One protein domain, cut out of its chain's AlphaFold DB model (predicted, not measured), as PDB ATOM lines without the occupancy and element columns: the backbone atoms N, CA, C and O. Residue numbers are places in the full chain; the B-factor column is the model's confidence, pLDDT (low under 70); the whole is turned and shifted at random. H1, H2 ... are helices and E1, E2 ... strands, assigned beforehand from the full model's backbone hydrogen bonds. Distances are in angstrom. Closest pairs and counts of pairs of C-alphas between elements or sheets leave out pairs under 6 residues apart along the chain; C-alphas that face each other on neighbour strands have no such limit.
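AT A GLANCE: This is residues 34 to 172 of the 509 residues of an uncharacterized protein of Fusarium oxysporum (UniProt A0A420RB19). A seven-strand sheet folds over on itself where its two longest strands, E3 and E4, bend sharply; E1, the first parts of E3 and E4, E6, E9 and E10 make one wall, and E2 with the last parts of E3 and E4 turns over toward the other side. There the small sheet E5, E7, E8 makes a second wall, partly face to face with E6, E9 and E10, while the single named helix, H1, packs at one end over E1 and E3. The printed part has 139 residues, with one named helix and ten named strands in the order E1, E2, H1, E3, E4, E5, E6, E7, E8, E9, E10. The large sheet is branched and mixed, the small one has the order E5, E7, E8 and is also mixed, and the class is mixed, helices and strands. The whole is compact, with a radius of gyration of the C-alphas of 14.2 A, and rounded, with spans of 42 by 37 by 28 A.

HOW THE PARTS SIT: E1, residues 37 to 41, is parallel to E3, residues 68 to 78, with N 38 and O 68 at 2.9 A. E2, residues 44 to 46, is also parallel to E3, with N 77 and O 45 at 2.8 A. The pairing is staggered: E1 pairs with residues 68 to 72 of E3 and E2 with residues 75 to 77, and E3 bends by 124 degrees at residue 74. H1, residues 47 to 62, is on this twisted sheet at a height of 9.5 A, over E1 and E3, slantwise to the strands at 48 degrees to E1 on the local plane. Its closest C-alphas to E3 are those of Leu 47 and Leu 78, 5.7 A apart. In H1 every O i to N i+4 pair is within hydrogen-bond range. E2, H1 and E3 form a strand-helix-strand unit, two parallel neighbour strands with a helix between, and its crossover is right-handed. E1 and E2 lie on one side of E3; on the other side is E4, residues 94 to 104, parallel, with N 71 and O 96 at 2.8 A. E4 bends by 114 degrees at residue 100. E5, residues 111 to 114, is parallel to E7, residues 133 to 137, with N 135 and O 111 at 2.8 A. E6, residues 120 to 124, is parallel to E4, with N 124 and O 97 at 2.7 A. E7 and E8, residues 143 to 147, form a hairpin, with N 146 and O 134 at 2.8 A. E9, residues 156 to 161, is antiparallel to E6, with N 159 and O 121 at 2.8 A. E9 and E10, residues 166 to 171, form a hairpin, with N 158 and O 169 at 2.8 A. H1 is not on the small sheet.

IN THESE COORDINATES: E1 begins at C-alpha 37, (124.223, 141.326, 91.864), and spans 13.4 A from first to last C-alpha; E2 follows. H1, 21.8 A long, begins at C-alpha 47, (115.007, 141.624, 79.085). E3 measures 16.9 A and E4 19.4 A. E5 is followed by E6, 13.0 A, E7, 12.8 A, and E8, 12.9 A. E9 measures 17.0 A and E10 15.9 A, ending at C-alpha 171, (129.779, 124.774, 80.450).

THE WHOLE: The two C-alphas farthest apart are those of Lys 63 and Pro 152, 42.1 A. The printed part has no cut. The link from E3 to E4, residues 79 to 93, is long; in it residues 83 to 84 pair, parallel, with residues 112 to 113 of E5. The mean pLDDT of the printed part is 90.3, and no printed residue is under 70.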
ATOM      1  N   LEU A  34     126.501 143.980  98.315       84.44
ATOM      2  CA  LEU A  34     127.957 144.157  98.285       84.44
ATOM      3  C   LEU A  34     128.537 143.983  96.869       84.44
ATOM      4  O   LEU A  34     129.169 144.916  96.362       84.44
ATOM      5  N   PRO A  35     128.326 142.844  96.182       87.69
ATOM      6  CA  PRO A  35     128.771 142.675  94.807       87.69
ATOM      7  C   PRO A  35     127.839 143.356  93.790       87.69
ATOM      8  O   PRO A  35     128.205 143.451  92.617       87.69
ATOM      9  N   ARG A  36     126.677 143.876  94.220       90.44
ATOM     10  CA  ARG A  36     125.649 144.529  93.384       90.44
ATOM     11  C   ARG A  36     125.111 143.601  92.297       90.44
ATOM     12  O   ARG A  36     125.030 143.974  91.119       90.44
ATOM     13  N   ILE A  37     124.772 142.383  92.717       91.06
ATOM     14  CA  ILE A  37     124.223 141.326  91.864       91.06
ATOM     15  C   ILE A  37     122.727 141.217  92.126       91.06
ATOM     16  O   ILE A  37     122.309 141.041  93.268       91.06
ATOM     17  N   VAL A  38     121.923 141.293  91.070       92.38
ATOM     18  CA  VAL A  38     120.480 141.057  91.154       92.38
ATOM     19  C   VAL A  38     120.165 139.678  90.595       92.38
ATOM     20  O   VAL A  38     120.547 139.361  89.470       92.38
ATOM     21  N   TYR A  39     119.442 138.882  91.377       90.44
ATOM     22  CA  TYR A  39     118.947 137.561  91.013       90.44
ATOM     23  C   TYR A  39     117.439 137.628  90.803       90.44
ATOM     24  O   TYR A  39     116.706 138.094  91.679       90.44
ATOM     25  N   ILE A  40     116.973 137.160  89.648       91.69
ATOM     26  CA  ILE A  40     115.555 137.199  89.286       91.69
ATOM     27  C   ILE A  40     115.145 135.843  88.745       91.69
ATOM     28  O   ILE A  40     115.707 135.379  87.754       91.69
ATOM     29  N   ARG A  41     114.133 135.227  89.356       89.00
ATOM     30  CA  ARG A  41     113.441 134.065  88.795       89.00
ATOM     31  C   ARG A  41     112.077 134.505  88.299       89.00
ATOM     32  O   ARG A  41     111.333 135.095  89.073       89.00
ATOM     33  N   ARG A  42     111.744 134.233  87.037       89.75
ATOM     34  CA  ARG A  42     110.392 134.407  86.478       89.75
ATOM     35  C   ARG A  42     110.159 133.390  85.364       89.75
ATOM     36  O   ARG A  42     111.081 133.151  84.592       89.75
ATOM     37  N   PRO A  43     108.946 132.834  85.202       84.12
ATOM     38  CA  PRO A  43     108.622 131.936  84.089       84.12
ATOM     39  C   PRO A  43     108.993 132.506  82.715       84.12
ATOM     40  O   PRO A  43     109.600 131.820  81.893       84.12
ATOM     41  N   PHE A  44     108.665 133.781  82.504       89.75
ATOM     42  CA  PHE A  44     108.931 134.531  81.284       89.75
ATOM     43  C   PHE A  44     109.646 135.836  81.628       89.75
ATOM     44  O   PHE A  44     109.259 136.526  82.576       89.75
ATOM     45  N   VAL A  45     110.681 136.176  80.861       92.81
ATOM     46  CA  VAL A  45     111.467 137.397  81.062       92.81
ATOM     47  C   VAL A  45     111.527 138.218  79.781       92.81
ATOM     48  O   VAL A  45     112.092 137.787  78.780       92.81
ATOM     49  N   GLN A  46     111.029 139.452  79.849       94.25
ATOM     50  CA  GLN A  46     111.331 140.498  78.878       94.25
ATOM     51  C   GLN A  46     112.590 141.247  79.340       94.25
ATOM     52  O   GLN A  46     112.556 141.945  80.357       94.25
ATOM     53  N   LEU A  47     113.706 141.121  78.610       94.19
ATOM     54  CA  LEU A  47     115.007 141.624  79.085       94.19
ATOM     55  C   LEU A  47     114.998 143.135  79.385       94.19
ATOM     56  O   LEU A  47     115.552 143.548  80.399       94.19
ATOM     57  N   ALA A  48     114.349 143.950  78.547       93.94
ATOM     58  CA  ALA A  48     114.281 145.402  78.746       93.94
ATOM     59  C   ALA A  48     113.589 145.795  80.063       93.94
ATOM     60  O   ALA A  48     114.074 146.665  80.785       93.94
ATOM     61  N   GLU A  49     112.471 145.141  80.383       94.69
ATOM     62  CA  GLU A  49     111.682 145.431  81.585       94.69
ATOM     63  C   GLU A  49     112.455 145.044  82.845       94.69
ATOM     64  O   GLU A  49     112.603 145.848  83.765       94.69
ATOM     65  N   VAL A  50     113.008 143.831  82.843       94.75
ATOM     66  CA  VAL A  50     113.740 143.270  83.979       94.75
ATOM     67  C   VAL A  50     115.055 144.007  84.228       94.75
ATOM     68  O   VAL A  50     115.420 144.240  85.380       94.75
ATOM     69  N   LEU A  51     115.751 144.432  83.171       95.50
ATOM     70  CA  LEU A  51     116.959 145.245  83.301       95.50
ATOM     71  C   LEU A  51     116.652 146.596  83.953       95.50
ATOM     72  O   LEU A  51     117.354 146.994  84.881       95.50
ATOM     73  N   ASN A  52     115.598 147.280  83.501       94.81
ATOM     74  CA  ASN A  52     115.191 148.561  84.074       94.81
ATOM     75  C   ASN A  52     114.758 148.407  85.541       94.81
ATOM     76  O   ASN A  52     115.178 149.185  86.396       94.81
ATOM     77  N   GLU A  53     113.970 147.376  85.852       95.44
ATOM     78  CA  GLU A  53     113.567 147.051  87.224       95.44
ATOM     79  C   GLU A  53     114.784 146.814  88.130       95.44
ATOM     80  O   GLU A  53     114.894 147.429  89.192       95.44
ATOM     81  N   ALA A  54     115.740 145.992  87.684       95.06
ATOM     82  CA  ALA A  54     116.969 145.713  88.419       95.06
ATOM     83  C   ALA A  54     117.804 146.982  88.642       95.06
ATOM     84  O   ALA A  54     118.243 147.240  89.763       95.06
ATOM     85  N   GLN A  55     117.993 147.806  87.611       94.50
ATOM     86  CA  GLN A  55     118.751 149.057  87.713       94.50
ATOM     87  C   GLN A  55     118.121 150.035  88.711       94.50
ATOM     88  O   GLN A  55     118.822 150.556  89.581       94.50
ATOM     89  N   VAL A  56     116.805 150.250  88.630       94.62
ATOM     90  CA  VAL A  56     116.070 151.115  89.567       94.62
ATOM     91  C   VAL A  56     116.178 150.580  90.994       94.62
ATOM     92  O   VAL A  56     116.409 151.353  91.931       94.62
ATOM     93  N   TYR A  57     116.060 149.262  91.170       93.00
ATOM     94  CA  TYR A  57     116.153 148.631  92.479       93.00
ATOM     95  C   TYR A  57     117.540 148.812  93.108       93.00
ATOM     96  O   TYR A  57     117.628 149.276  94.248       93.00
ATOM     97  N   VAL A  58     118.624 148.536  92.371       93.50
ATOM     98  CA  VAL A  58     120.000 148.730  92.873       93.50
ATOM     99  C   VAL A  58     120.268 150.194  93.194       93.50
ATOM    100  O   VAL A  58     120.782 150.492  94.275       93.50
ATOM    101  N   GLN A  59     119.865 151.112  92.314       92.62
ATOM    102  CA  GLN A  59     120.066 152.545  92.523       92.62
ATOM    103  C   GLN A  59     119.346 153.043  93.784       92.62
ATOM    104  O   GLN A  59     119.872 153.895  94.501       92.62
ATOM    105  N   THR A  60     118.165 152.501  94.084       92.00
ATOM    106  CA  THR A  60     117.382 152.881  95.270       92.00
ATOM    107  C   THR A  60     118.010 152.362  96.566       92.00
ATOM    108  O   THR A  60     118.041 153.091  97.555       92.00
ATOM    109  N   HIS A  61     118.542 151.135  96.565       89.19
ATOM    110  CA  HIS A  61     119.052 150.478  97.778       89.19
ATOM    111  C   HIS A  61     120.526 150.783  98.064       89.19
ATOM    112  O   HIS A  61     120.911 150.946  99.218       89.19
ATOM    113  N   THR A  62     121.352 150.915  97.025       90.94
ATOM    114  CA  THR A  62     122.814 151.054  97.167       90.94
ATOM    115  C   THR A  62     123.350 152.402  96.688       90.94
ATOM    116  O   THR A  62     124.492 152.738  96.984       90.94
ATOM    117  N   LYS A  63     122.534 153.199  95.974       91.00
ATOM    118  CA  LYS A  63     122.938 154.443  95.274       91.00
ATOM    119  C   LYS A  63     124.004 154.241  94.193       91.00
ATOM    120  O   LYS A  63     124.576 155.213  93.703       91.00
ATOM    121  N   GLU A  64     124.222 152.995  93.803       92.31
ATOM    122  CA  GLU A  64     125.240 152.556  92.863       92.31
ATOM    123  C   GLU A  64     124.609 151.929  91.611       92.31
ATOM    124  O   GLU A  64     123.410 151.662  91.555       92.31
ATOM    125  N   HIS A  65     125.442 151.659  90.603       92.06
ATOM    126  CA  HIS A  65     125.028 150.969  89.381       92.06
ATOM    127  C   HIS A  65     124.978 149.444  89.566       92.06
ATOM    128  O   HIS A  65     125.790 148.865  90.293       92.06
ATOM    129  N   LEU A  66     124.054 148.795  88.855       94.25
ATOM    130  CA  LEU A  66     123.950 147.337  88.760       94.25
ATOM    131  C   LEU A  66     125.215 146.762  88.116       94.25
ATOM    132  O   LEU A  66     125.532 147.157  86.996       94.25
ATOM    133  N   ARG A  67     125.893 145.818  88.780       94.06
ATOM    134  CA  ARG A  67     127.099 145.162  88.242       94.06
ATOM    135  C   ARG A  67     126.814 143.840  87.556       94.06
ATOM    136  O   ARG A  67     127.492 143.500  86.594       94.06
ATOM    137  N   ARG A  68     125.837 143.072  88.033       94.56
ATOM    138  CA  ARG A  68     125.498 141.789  87.411       94.56
ATOM    139  C   ARG A  68     124.020 141.479  87.538       94.56
ATOM    140  O   ARG A  68     123.436 141.669  88.602       94.56
ATOM    141  N   LEU A  69     123.447 140.975  86.456       95.81
ATOM    142  CA  LEU A  69     122.079 140.490  86.396       95.81
ATOM    143  C   LEU A  69     122.088 138.985  86.138       95.81
ATOM    144  O   LEU A  69     122.608 138.543  85.115       95.81
ATOM    145  N   VAL A  70     121.506 138.222  87.059       93.50
ATOM    146  CA  VAL A  70     121.375 136.767  86.973       93.50
ATOM    147  C   VAL A  70     119.900 136.414  86.822       93.50
ATOM    148  O   VAL A  70     119.086 136.705  87.700       93.50
ATOM    149  N   LEU A  71     119.550 135.806  85.693       94.25
ATOM    150  CA  LEU A  71     118.174 135.512  85.307       94.25
ATOM    151  C   LEU A  71     117.923 134.006  85.297       94.25
ATOM    152  O   LEU A  71     118.664 133.263  84.663       94.25
ATOM    153  N   TYR A  72     116.840 133.575  85.934       91.88
ATOM    154  CA  TYR A  72     116.340 132.202  85.922       91.88
ATOM    155  C   TYR A  72     114.943 132.193  85.308       91.88
ATOM    156  O   TYR A  72     113.994 132.709  85.901       91.88
ATOM    157  N   CYS A  73     114.795 131.616  84.121       91.75
ATOM    158  CA  CYS A  73     113.513 131.611  83.422       91.75
ATOM    159  C   CYS A  73     113.317 130.381  82.543       91.75
ATOM    160  O   CYS A  73     114.260 129.662  82.234       91.75
ATOM    161  N   ASP A  74     112.078 130.117  82.128       90.75
ATOM    162  CA  ASP A  74     111.864 129.148  81.055       90.75
ATOM    163  C   ASP A  74     112.215 129.783  79.710       90.75
ATOM    164  O   ASP A  74     113.017 129.238  78.952       90.75
ATOM    165  N   THR A  75     111.637 130.955  79.446       92.12
ATOM    166  CA  THR A  75     111.806 131.681  78.190       92.12
ATOM    167  C   THR A  75     112.230 133.124  78.455       92.12
ATOM    168  O   THR A  75     111.583 133.839  79.225       92.12
ATOM    169  N   ILE A  76     113.298 133.559  77.787       94.56
ATOM    170  CA  ILE A  76     113.732 134.960  77.747       94.56
ATOM    171  C   ILE A  76     113.496 135.541  76.356       94.56
ATOM    172  O   ILE A  76     113.856 134.926  75.354       94.56
ATOM    173  N   ASN A  77     112.938 136.746  76.295       94.31
ATOM    174  CA  ASN A  77     112.782 137.512  75.069       94.31
ATOM    175  C   ASN A  77     113.793 138.665  75.029       94.31
ATOM    176  O   ASN A  77     113.752 139.603  75.840       94.31
ATOM    177  N   LEU A  78     114.713 138.587  74.069       93.69
ATOM    178  CA  LEU A  78     115.702 139.619  73.797       93.69
ATOM    179  C   LEU A  78     115.056 140.734  72.969       93.69
ATOM    180  O   LEU A  78     114.569 140.523  71.857       93.69
ATOM    181  N   THR A  79     115.047 141.942  73.532       88.88
ATOM    182  CA  THR A  79     114.446 143.119  72.893       88.88
ATOM    183  C   THR A  79     115.358 143.640  71.784       88.88
ATOM    184  O   THR A  79     116.522 143.945  72.035       88.88
ATOM    185  N   GLU A  80     114.838 143.757  70.560       86.50
ATOM    186  CA  GLU A  80     115.613 144.269  69.425       86.50
ATOM    187  C   GLU A  80     116.063 145.717  69.675       86.50
ATOM    188  O   GLU A  80     115.288 146.558  70.128       86.50
ATOM    189  N   GLY A  81     117.337 146.001  69.395       85.00
ATOM    190  CA  GLY A  81     117.920 147.335  69.561       85.00
ATOM    191  C   GLY A  81     118.175 147.763  71.011       85.00
ATOM    192  O   GLY A  81     118.675 148.866  71.223       85.00
ATOM    193  N   LEU A  82     117.873 146.919  72.005       91.69
ATOM    194  CA  LEU A  82     118.228 147.188  73.396       91.69
ATOM    195  C   LEU A  82     119.746 147.092  73.575       91.69
ATOM    196  O   LEU A  82     120.333 146.037  73.336       91.69
ATOM    197  N   VAL A  83     120.353 148.181  74.048       92.81
ATOM    198  CA  VAL A  83     121.760 148.215  74.459       92.81
ATOM    199  C   VAL A  83     121.839 147.975  75.962       92.81
ATOM    200  O   VAL A  83     121.256 148.730  76.740       92.81
ATOM    201  N   ILE A  84     122.539 146.918  76.372       93.81
ATOM    202  CA  ILE A  84     122.720 146.549  77.784       93.81
ATOM    203  C   ILE A  84     124.130 146.897  78.280       93.81
ATOM    204  O   ILE A  84     125.080 146.942  77.502       93.81
ATOM    205  N   GLY A  85     124.279 147.112  79.586       91.38
ATOM    206  CA  GLY A  85     125.541 147.546  80.193       91.38
ATOM    207  C   GLY A  85     125.777 149.055  80.088       91.38
ATOM    208  O   GLY A  85     124.871 149.820  79.755       91.38
ATOM    209  N   TYR A  86     126.994 149.494  80.410       92.50
ATOM    210  CA  TYR A  86     127.346 150.912  80.485       92.50
ATOM    211  C   TYR A  86     128.494 151.235  79.538       92.50
ATOM    212  O   TYR A  86     129.451 150.480  79.429       92.50
ATOM    213  N   LYS A  87     128.420 152.402  78.895       89.12
ATOM    214  CA  LYS A  87     129.483 152.902  78.013       89.12
ATOM    215  C   LYS A  87     130.807 153.175  78.745       89.12
ATOM    216  O   LYS A  87     131.868 153.165  78.136       89.12
ATOM    217  N   ASP A  88     130.718 153.475  80.037       87.56
ATOM    218  CA  ASP A  88     131.859 153.713  80.915       87.56
ATOM    219  C   ASP A  88     132.545 152.381  81.252       87.56
ATOM    220  O   ASP A  88     131.944 151.535  81.914       87.56
ATOM    221  N   SER A  89     133.786 152.193  80.796       80.44
ATOM    222  CA  SER A  89     134.536 150.941  80.966       80.44
ATOM    223  C   SER A  89     134.832 150.600  82.426       80.44
ATOM    224  O   SER A  89     135.013 149.427  82.737       80.44
ATOM    225  N   GLU A  90     134.816 151.597  83.319       84.69
ATOM    226  CA  GLU A  90     134.980 151.435  84.772       84.69
ATOM    227  C   GLU A  90     133.713 150.880  85.457       84.69
ATOM    228  O   GLU A  90     133.700 150.611  86.663       84.69
ATOM    229  N   LYS A  91     132.615 150.724  84.705       89.69
ATOM    230  CA  LYS A  91     131.336 150.180  85.180       89.69
ATOM    231  C   LYS A  91     131.061 148.837  84.508       89.69
ATOM    232  O   LYS A  91     130.242 148.773  83.588       89.69
ATOM    233  N   PRO A  92     131.722 147.756  84.954       88.88
ATOM    234  CA  PRO A  92     131.510 146.450  84.361       88.88
ATOM    235  C   PRO A  92     130.082 145.970  84.585       88.88
ATOM    236  O   PRO A  92     129.493 146.168  85.655       88.88
ATOM    237  N   PHE A  93     129.544 145.311  83.563       94.50
ATOM    238  CA  PHE A  93     128.236 144.683  83.610       94.50
ATOM    239  C   PHE A  93     128.341 143.214  83.199       94.50
ATOM    240  O   PHE A  93     128.886 142.882  82.147       94.50
ATOM    241  N   GLY A  94     127.801 142.334  84.038       95.81
ATOM    242  CA  GLY A  94     127.642 140.916  83.748       95.81
ATOM    243  C   GLY A  94     126.183 140.560  83.480       95.81
ATOM    244  O   GLY A  94     125.315 140.908  84.282       95.81
ATOM    245  N   LEU A  95     125.909 139.823  82.408       96.25
ATOM    246  CA  LEU A  95     124.609 139.195  82.177       96.25
ATOM    247  C   LEU A  95     124.771 137.678  82.217       96.25
ATOM    248  O   LEU A  95     125.510 137.122  81.411       96.25
ATOM    249  N   GLN A  96     124.048 137.025  83.122       94.31
ATOM    250  CA  GLN A  96     124.009 135.574  83.252       94.31
ATOM    251  C   GLN A  96     122.567 135.093  83.109       94.31
ATOM    252  O   GLN A  96     121.685 135.533  83.848       94.31
ATOM    253  N   VAL A  97     122.310 134.206  82.151       93.56
ATOM    254  CA  VAL A  97     120.953 133.755  81.818       93.56
ATOM    255  C   VAL A  97     120.855 132.241  81.890       93.56
ATOM    256  O   VAL A  97     121.476 131.551  81.094       93.56
ATOM    257  N   PHE A  98     120.009 131.729  82.776       90.62
ATOM    258  CA  PHE A  98     119.564 130.340  82.807       90.62
ATOM    259  C   PHE A  98     118.180 130.261  82.166       90.62
ATOM    260  O   PHE A  98     117.197 130.739  82.745       90.62
ATOM    261  N   ALA A  99     118.109 129.700  80.956       90.56
ATOM    262  CA  ALA A  99     116.872 129.631  80.189       90.56
ATOM    263  C   ALA A  99     116.762 128.353  79.357       90.56
ATOM    264  O   ALA A  99     117.690 127.983  78.637       90.56
ATOM    265  N   ARG A 100     115.574 127.733  79.355       88.94
ATOM    266  CA  ARG A 100     115.272 126.659  78.396       88.94
ATOM    267  C   ARG A 100     115.257 127.202  76.968       88.94
ATOM    268  O   ARG A 100     115.709 126.516  76.058       88.94
ATOM    269  N   LYS A 101     114.711 128.405  76.767       90.50
ATOM    270  CA  LYS A 101     114.542 129.015  75.445       90.50
ATOM    271  C   LYS A 101     114.965 130.483  75.430       90.50
ATOM    272  O   LYS A 101     114.486 131.284  76.229       90.50
ATOM    273  N   VAL A 102     115.804 130.839  74.460       92.06
ATOM    274  CA  VAL A 102     116.193 132.225  74.167       92.06
ATOM    275  C   VAL A 102     115.510 132.675  72.878       92.06
ATOM    276  O   VAL A 102     115.801 132.175  71.791       92.06
ATOM    277  N   GLU A 103     114.589 133.625  72.988       92.69
ATOM    278  CA  GLU A 103     113.876 134.201  71.855       92.69
ATOM    279  C   GLU A 103     114.490 135.534  71.434       92.69
ATOM    280  O   GLU A 103     114.801 136.399  72.248       92.69
ATOM    281  N   CYS A 104     114.654 135.703  70.124       91.25
ATOM    282  CA  CYS A 104     115.056 136.961  69.514       91.25
ATOM    283  C   CYS A 104     114.352 137.121  68.162       91.25
ATOM    284  O   CYS A 104     114.180 136.156  67.400       91.25
ATOM    285  N   GLN A 105     113.959 138.355  67.846       87.69
ATOM    286  CA  GLN A 105     113.336 138.676  66.560       87.69
ATOM    287  C   GLN A 105     114.355 138.505  65.426       87.69
ATOM    288  O   GLN A 105     114.129 137.731  64.489       87.69
ATOM    289  N   ASN A 106     115.529 139.123  65.575       89.69
ATOM    290  CA  ASN A 106     116.610 139.093  64.597       89.69
ATOM    291  C   ASN A 106     117.865 138.411  65.162       89.69
ATOM    292  O   ASN A 106     118.601 139.013  65.937       89.69
ATOM    293  N   ALA A 107     118.149 137.174  64.738       90.12
ATOM    294  CA  ALA A 107     119.301 136.413  65.236       90.12
ATOM    295  C   ALA A 107     120.642 137.118  64.953       90.12
ATOM    296  O   ALA A 107     121.518 137.154  65.809       90.12
ATOM    297  N   SER A 108     120.772 137.776  63.794       89.56
ATOM    298  CA  SER A 108     121.996 138.497  63.402       89.56
ATOM    299  C   SER A 108     122.275 139.763  64.230       89.56
ATOM    300  O   SER A 108     123.338 140.375  64.107       89.56
ATOM    301  N   GLN A 109     121.304 140.178  65.045       89.50
ATOM    302  CA  GLN A 109     121.379 141.315  65.960       89.50
ATOM    303  C   GLN A 109     120.674 140.962  67.274       89.50
ATOM    304  O   GLN A 109     119.892 141.750  67.799       89.50
ATOM    305  N   ALA A 110     120.912 139.746  67.769       90.75
ATOM    306  CA  ALA A 110     120.137 139.187  68.867       90.75
ATOM    307  C   ALA A 110     120.353 139.934  70.191       90.75
ATOM    308  O   ALA A 110     119.431 140.023  70.995       90.75
ATOM    309  N   LEU A 111     121.556 140.473  70.405       94.12
ATOM    310  CA  LEU A 111     121.931 141.201  71.615       94.12
ATOM    311  C   LEU A 111     122.876 142.353  71.269       94.12
ATOM    312  O   LEU A 111     123.759 142.180  70.429       94.12
ATOM    313  N   HIS A 112     122.743 143.500  71.934       95.31
ATOM    314  CA  HIS A 112     123.727 144.586  71.888       95.31
ATOM    315  C   HIS A 112     124.160 144.916  73.315       95.31
ATOM    316  O   HIS A 112     123.328 145.265  74.143       95.31
ATOM    317  N   MET A 113     125.450 144.782  73.614       94.88
ATOM    318  CA  MET A 113     126.013 144.992  74.946       94.88
ATOM    319  C   MET A 113     127.239 145.904  74.889       94.88
ATOM    320  O   MET A 113     128.107 145.720  74.036       94.88
ATOM    321  N   HIS A 114     127.333 146.855  75.815       95.06
ATOM    322  CA  HIS A 114     128.592 147.526  76.111       95.06
ATOM    323  C   HIS A 114     129.540 146.553  76.819       95.06
ATOM    324  O   HIS A 114     129.156 145.930  77.811       95.06
ATOM    325  N   PHE A 115     130.760 146.406  76.305       92.88
ATOM    326  CA  PHE A 115     131.698 145.368  76.733       92.88
ATOM    327  C   PHE A 115     133.075 145.949  77.088       92.88
ATOM    328  O   PHE A 115     133.558 146.881  76.446       92.88
ATOM    329  N   SER A 116     133.703 145.392  78.123       90.88
ATOM    330  CA  SER A 116     135.060 145.703  78.591       90.88
ATOM    331  C   SER A 116     135.697 144.438  79.193       90.88
ATOM    332  O   SER A 116     135.075 143.377  79.170       90.88
ATOM    333  N   GLU A 117     136.934 144.523  79.690       87.44
ATOM    334  CA  GLU A 117     137.686 143.366  80.221       87.44
ATOM    335  C   GLU A 117     136.996 142.683  81.417       87.44
ATOM    336  O   GLU A 117     137.039 141.463  81.550       87.44
ATOM    337  N   ASP A 118     136.283 143.458  82.237       87.00
ATOM    338  CA  ASP A 118     135.567 142.974  83.425       87.00
ATOM    339  C   ASP A 118     134.091 142.612  83.146       87.00
ATOM    340  O   ASP A 118     133.337 142.252  84.059       87.00
ATOM    341  N   CYS A 119     133.641 142.728  81.892       92.31
ATOM    342  CA  CYS A 119     132.295 142.338  81.479       92.31
ATOM    343  C   CYS A 119     132.217 140.838  81.181       92.31
ATOM    344  O   CYS A 119     133.146 140.227  80.659       92.31
ATOM    345  N   GLN A 120     131.052 140.259  81.461       92.44
ATOM    346  CA  GLN A 120     130.806 138.831  81.287       92.44
ATOM    347  C   GLN A 120     129.430 138.621  80.661       92.44
ATOM    348  O   GLN A 120     128.439 139.204  81.108       92.44
ATOM    349  N   LEU A 121     129.359 137.787  79.628       95.06
ATOM    350  CA  LEU A 121     128.099 137.385  79.009       95.06
ATOM    351  C   LEU A 121     127.976 135.868  79.069       95.06
ATOM    352  O   LEU A 121     128.813 135.165  78.508       95.06
ATOM    353  N   GLU A 122     126.928 135.374  79.719       94.38
ATOM    354  CA  GLU A 122     126.703 133.944  79.907       94.38
ATOM    355  C   GLU A 122     125.285 133.543  79.530       94.38
ATOM    356  O   GLU A 122     124.299 134.131  79.990       94.38
ATOM    357  N   PHE A 123     125.194 132.479  78.743       92.31
ATOM    358  CA  PHE A 123     123.943 131.797  78.456       92.31
ATOM    359  C   PHE A 123     124.075 130.343  78.863       92.31
ATOM    360  O   PHE A 123     124.924 129.643  78.329       92.31
ATOM    361  N   TYR A 124     123.199 129.893  79.749       88.38
ATOM    362  CA  TYR A 124     122.980 128.499  80.098       88.38
ATOM    363  C   TYR A 124     121.679 128.037  79.440       88.38
ATOM    364  O   TYR A 124     120.581 128.240  79.967       88.38
ATOM    365  N   THR A 125     121.817 127.495  78.233       86.00
ATOM    366  CA  THR A 125     120.740 127.005  77.364       86.00
ATOM    367  C   THR A 125     121.300 125.941  76.417       86.00
ATOM    368  O   THR A 125     122.512 125.884  76.232       86.00
ATOM    369  N   TYR A 126     120.454 125.110  75.797       78.81
ATOM    370  CA  TYR A 126     120.929 124.087  74.847       78.81
ATOM    371  C   TYR A 126     121.293 124.631  73.486       78.81
ATOM    372  O   TYR A 126     122.169 124.103  72.812       78.81
ATOM    373  N   GLU A 127     120.546 125.629  73.039       84.25
ATOM    374  CA  GLU A 127     120.690 126.135  71.694       84.25
ATOM    375  C   GLU A 127     120.378 127.619  71.654       84.25
ATOM    376  O   GLU A 127     119.478 128.134  72.322       84.25
ATOM    377  N   LEU A 128     121.141 128.302  70.816       87.50
ATOM    378  CA  LEU A 128     120.811 129.631  70.349       87.50
ATOM    379  C   LEU A 128     120.310 129.500  68.914       87.50
ATOM    380  O   LEU A 128     120.726 128.613  68.168       87.50
ATOM    381  N   LYS A 129     119.412 130.403  68.523       89.69
ATOM    382  CA  LYS A 129     118.871 130.458  67.161       89.69
ATOM    383  C   LYS A 129     120.010 130.524  66.138       89.69
ATOM    384  O   LYS A 129     120.973 131.257  66.334       89.69
ATOM    385  N   GLU A 130     119.890 129.803  65.027       88.88
ATOM    386  CA  GLU A 130     120.921 129.812  63.985       88.88
ATOM    387  C   GLU A 130     121.254 131.249  63.535       88.88
ATOM    388  O   GLU A 130     120.364 132.069  63.288       88.88
ATOM    389  N   GLY A 131     122.550 131.565  63.468       89.19
ATOM    390  CA  GLY A 131     123.035 132.912  63.160       89.19
ATOM    391  C   GLY A 131     122.983 133.903  64.329       89.19
ATOM    392  O   GLY A 131     123.131 135.106  64.093       89.19
ATOM    393  N   PHE A 132     122.778 133.437  65.569       95.00
ATOM    394  CA  PHE A 132     122.805 134.284  66.763       95.00
ATOM    395  C   PHE A 132     124.109 135.081  66.835       95.00
ATOM    396  O   PHE A 132     125.204 134.524  66.852       95.00
ATOM    397  N   THR A 133     123.995 136.405  66.875       95.00
ATOM    398  CA  THR A 133     125.133 137.323  66.900       95.00
ATOM    399  C   THR A 133     124.931 138.374  67.981       95.00
ATOM    400  O   THR A 133     123.943 139.115  67.964       95.00
ATOM    401  N   ALA A 134     125.898 138.469  68.892       94.38
ATOM    402  CA  ALA A 134     126.001 139.548  69.863       94.38
ATOM    403  C   ALA A 134     126.811 140.713  69.276       94.38
ATOM    404  O   ALA A 134     127.868 140.525  68.675       94.38
ATOM    405  N   ARG A 135     126.315 141.938  69.438       94.94
ATOM    406  CA  ARG A 135     127.000 143.182  69.078       94.94
ATOM    407  C   ARG A 135     127.647 143.736  70.338       94.94
ATOM    408  O   ARG A 135     126.943 144.195  71.233       94.94
ATOM    409  N   LEU A 136     128.967 143.659  70.411       94.00
ATOM    410  CA  LEU A 136     129.746 144.114  71.557       94.00
ATOM    411  C   LEU A 136     130.355 145.473  71.225       94.00
ATOM    412  O   LEU A 136     131.139 145.577  70.282       94.00
ATOM    413  N   GLU A 137     129.940 146.508  71.948       94.44
ATOM    414  CA  GLU A 137     130.408 147.886  71.779       94.44
ATOM    415  C   GLU A 137     131.388 148.252  72.894       94.44
ATOM    416  O   GLU A 137     131.038 148.202  74.072       94.44
ATOM    417  N   PHE A 138     132.604 148.645  72.528       90.88
ATOM    418  CA  PHE A 138     133.655 149.018  73.472       90.88
ATOM    419  C   PHE A 138     133.670 150.533  73.722       90.88
ATOM    420  O   PHE A 138     133.078 151.314  72.974       90.88
ATOM    421  N   GLY A 139     134.351 150.970  74.787       85.38
ATOM    422  CA  GLY A 139     134.381 152.380  75.209       85.38
ATOM    423  C   GLY A 139     134.933 153.360  74.159       85.38
ATOM    424  O   GLY A 139     134.571 154.537  74.165       85.38
ATOM    425  N   ASP A 140     135.748 152.875  73.218       86.38
ATOM    426  CA  ASP A 140     136.273 153.634  72.074       86.38
ATOM    427  C   ASP A 140     135.267 153.780  70.910       86.38
ATOM    428  O   ASP A 140     135.548 154.457  69.920       86.38
ATOM    429  N   GLY A 141     134.080 153.176  71.033       85.56
ATOM    430  CA  GLY A 141     133.033 153.146  70.013       85.56
ATOM    431  C   GLY A 141     133.225 152.061  68.952       85.56
ATOM    432  O   GLY A 141     132.435 151.995  68.006       85.56
ATOM    433  N   SER A 142     134.245 151.208  69.076       90.25
ATOM    434  CA  SER A 142     134.396 150.042  68.211       90.25
ATOM    435  C   SER A 142     133.289 149.021  68.494       90.25
ATOM    436  O   SER A 142     132.878 148.808  69.635       90.25
ATOM    437  N   ILE A 143     132.765 148.402  67.431       92.88
ATOM    438  CA  ILE A 143     131.703 147.397  67.526       92.88
ATOM    439  C   ILE A 143     132.195 146.102  66.899       92.88
ATOM    440  O   ILE A 143     132.493 146.056  65.702       92.88
ATOM    441  N   ILE A 144     132.196 145.033  67.688       93.19
ATOM    442  CA  ILE A 144     132.485 143.678  67.224       93.19
ATOM    443  C   ILE A 144     131.177 142.897  67.132       93.19
ATOM    444  O   ILE A 144     130.374 142.863  68.063       93.19
ATOM    445  N   LYS A 145     130.955 142.256  65.983       94.00
ATOM    446  CA  LYS A 145     129.870 141.290  65.798       94.00
ATOM    447  C   LYS A 145     130.402 139.904  66.122       94.00
ATOM    448  O   LYS A 145     131.226 139.380  65.374       94.00
ATOM    449  N   LEU A 146     129.936 139.340  67.225       94.06
ATOM    450  CA  LEU A 146     130.382 138.060  67.742       94.06
ATOM    451  C   LEU A 146     129.302 136.998  67.489       94.06
ATOM    452  O   LEU A 146     128.261 137.039  68.148       94.06
ATOM    453  N   PRO A 147     129.495 136.079  66.527       93.88
ATOM    454  CA  PRO A 147     128.596 134.945  66.372       93.88
ATOM    455  C   PRO A 147     128.726 134.031  67.593       93.88
ATOM    456  O   PRO A 147     129.840 133.713  68.009       93.88
ATOM    457  N   LEU A 148     127.595 133.621  68.162       93.25
ATOM    458  CA  LEU A 148     127.536 132.725  69.315       93.25
ATOM    459  C   LEU A 148     126.744 131.471  68.960       93.25
ATOM    460  O   LEU A 148     125.718 131.527  68.283       93.25
ATOM    461  N   SER A 149     127.211 130.339  69.465       90.88
ATOM    462  CA  SER A 149     126.545 129.048  69.357       90.88
ATOM    463  C   SER A 149     126.863 128.233  70.598       90.88
ATOM    464  O   SER A 149     127.982 128.315  71.097       90.88
ATOM    465  N   ILE A 150     125.908 127.433  71.058       86.06
ATOM    466  CA  ILE A 150     126.159 126.440  72.104       86.06
ATOM    467  C   ILE A 150     126.652 125.165  71.423       86.06
ATOM    468  O   ILE A 150     126.066 124.731  70.428       86.06
ATOM    469  N   ALA A 151     127.750 124.590  71.913       79.94
ATOM    470  CA  ALA A 151     128.230 123.316  71.397       79.94
ATOM    471  C   ALA A 151     127.231 122.183  71.736       79.94
ATOM    472  O   ALA A 151     126.596 122.240  72.786       79.94
ATOM    473  N   PRO A 152     127.087 121.137  70.895       71.25
ATOM    474  CA  PRO A 152     126.034 120.125  71.058       71.25
ATOM    475  C   PRO A 152     125.999 119.394  72.409       71.25
ATOM    476  O   PRO A 152     124.936 118.965  72.841       71.25
ATOM    477  N   GLU A 153     127.152 119.249  73.065       70.94
ATOM    478  CA  GLU A 153     127.294 118.570  74.362       70.94
ATOM    479  C   GLU A 153     127.401 119.562  75.536       70.94
ATOM    480  O   GLU A 153     127.623 119.165  76.679       70.94
ATOM    481  N   SER A 154     127.277 120.860  75.259       76.06
ATOM    482  CA  SER A 154     127.443 121.928  76.237       76.06
ATOM    483  C   SER A 154     126.100 122.478  76.691       76.06
ATOM    484  O   SER A 154     125.100 122.488  75.978       76.06
ATOM    485  N   TRP A 155     126.101 122.960  77.923       77.31
ATOM    486  CA  TRP A 155     124.944 123.497  78.630       77.31
ATOM    487  C   TRP A 155     124.883 125.007  78.657       77.31
ATOM    488  O   TRP A 155     123.954 125.596  79.209       77.31
ATOM    489  N   GLY A 156     125.897 125.629  78.085       85.62
ATOM    490  CA  GLY A 156     126.015 127.054  78.042       85.62
ATOM    491  C   GLY A 156     127.369 127.487  77.536       85.62
ATOM    492  O   GLY A 156     128.265 126.673  77.319       85.62
ATOM    493  N   ILE A 157     127.495 128.793  77.390       91.25
ATOM    494  CA  ILE A 157     128.714 129.460  76.974       91.25
ATOM    495  C   ILE A 157     128.898 130.716  77.817       91.25
ATOM    496  O   ILE A 157     127.956 131.491  78.002       91.25
ATOM    497  N   THR A 158     130.117 130.925  78.299       92.94
ATOM    498  CA  THR A 158     130.575 132.208  78.833       92.94
ATOM    499  C   THR A 158     131.500 132.861  77.826       92.94
ATOM    500  O   THR A 158     132.416 132.230  77.297       92.94
ATOM    501  N   VAL A 159     131.266 134.146  77.596       94.38
ATOM    502  CA  VAL A 159     132.080 135.016  76.758       94.38
ATOM    503  C   VAL A 159     132.758 136.040  77.655       94.38
ATOM    504  O   VAL A 159     132.083 136.845  78.298       94.38
ATOM    505  N   ASN A 160     134.089 136.020  77.645       91.62
ATOM    506  CA  ASN A 160     134.946 136.999  78.312       91.62
ATOM    507  C   ASN A 160     135.887 137.657  77.295       91.62
ATOM    508  O   ASN A 160     136.145 137.109  76.219       91.62
ATOM    509  N   TRP A 161     136.432 138.816  77.652       89.19
ATOM    510  CA  TRP A 161     137.417 139.541  76.853       89.19
ATOM    511  C   TRP A 161     138.655 139.830  77.700       89.19
ATOM    512  O   TRP A 161     138.535 140.412  78.769       89.19
ATOM    513  N   ASP A 162     139.840 139.437  77.231       85.31
ATOM    514  CA  ASP A 162     141.099 139.621  77.977       85.31
ATOM    515  C   ASP A 162     141.876 140.896  77.593       85.31
ATOM    516  O   ASP A 162     143.063 141.012  77.889       85.31
ATOM    517  N   GLY A 163     141.238 141.815  76.863       82.69
ATOM    518  CA  GLY A 163     141.890 142.994  76.283       82.69
ATOM    519  C   GLY A 163     142.378 142.775  74.848       82.69
ATOM    520  O   GLY A 163     142.546 143.738  74.098       82.69
ATOM    521  N   THR A 164     142.562 141.518  74.424       84.19
ATOM    522  CA  THR A 164     143.137 141.178  73.111       84.19
ATOM    523  C   THR A 164     142.321 140.181  72.297       84.19
ATOM    524  O   THR A 164     142.277 140.283  71.068       84.19
ATOM    525  N   LYS A 165     141.679 139.212  72.949       89.62
ATOM    526  CA  LYS A 165     140.888 138.158  72.310       89.62
ATOM    527  C   LYS A 165     139.688 137.767  73.169       89.62
ATOM    528  O   LYS A 165     139.674 137.929  74.389       89.62
ATOM    529  N   PHE A 166     138.688 137.194  72.502       91.56
ATOM    530  CA  PHE A 166     137.554 136.577  73.177       91.56
ATOM    531  C   PHE A 166     137.938 135.199  73.701       91.56
ATOM    532  O   PHE A 166     138.532 134.386  72.986       91.56
ATOM    533  N   LEU A 167     137.566 134.946  74.950       91.31
ATOM    534  CA  LEU A 167     137.651 133.646  75.592       91.31
ATOM    535  C   LEU A 167     136.240 133.076  75.686       91.31
ATOM    536  O   LEU A 167     135.346 133.709  76.247       91.31
ATOM    537  N   PHE A 168     136.069 131.882  75.131       92.19
ATOM    538  CA  PHE A 168     134.829 131.124  75.192       92.19
ATOM    539  C   PHE A 168     135.025 129.961  76.151       92.19
ATOM    540  O   PHE A 168     135.976 129.189  76.003       92.19
ATOM    541  N   ILE A 169     134.152 129.870  77.145       90.31
ATOM    542  CA  ILE A 169     134.143 128.779  78.114       90.31
ATOM    543  C   ILE A 169     132.810 128.066  77.951       90.31
ATOM    544  O   ILE A 169     131.765 128.625  78.280       90.31
ATOM    545  N   ASP A 170     132.863 126.849  77.428       87.38
ATOM    546  CA  ASP A 170     131.702 125.973  77.371       87.38
ATOM    547  C   ASP A 170     131.446 125.374  78.756       87.38
ATOM    548  O   ASP A 170     132.375 124.929  79.439       87.38
ATOM    549  N   HIS A 171     130.181 125.349  79.168       79.75
ATOM    550  CA  HIS A 171     129.779 124.774  80.450       79.75
ATOM    551  C   HIS A 171     129.230 123.370  80.275       79.75
ATOM    552  O   HIS A 171     128.481 123.100  79.339       79.75
ATOM    553  N   ASP A 172     129.561 122.494  81.216       70.62
ATOM    554  CA  ASP A 172     128.897 121.205  81.381       70.62
ATOM    555  C   ASP A 172     127.730 121.340  82.377       70.62
ATOM    556  O   ASP A 172     127.703 122.230  83.228       70.62
TER     557      ASP A 172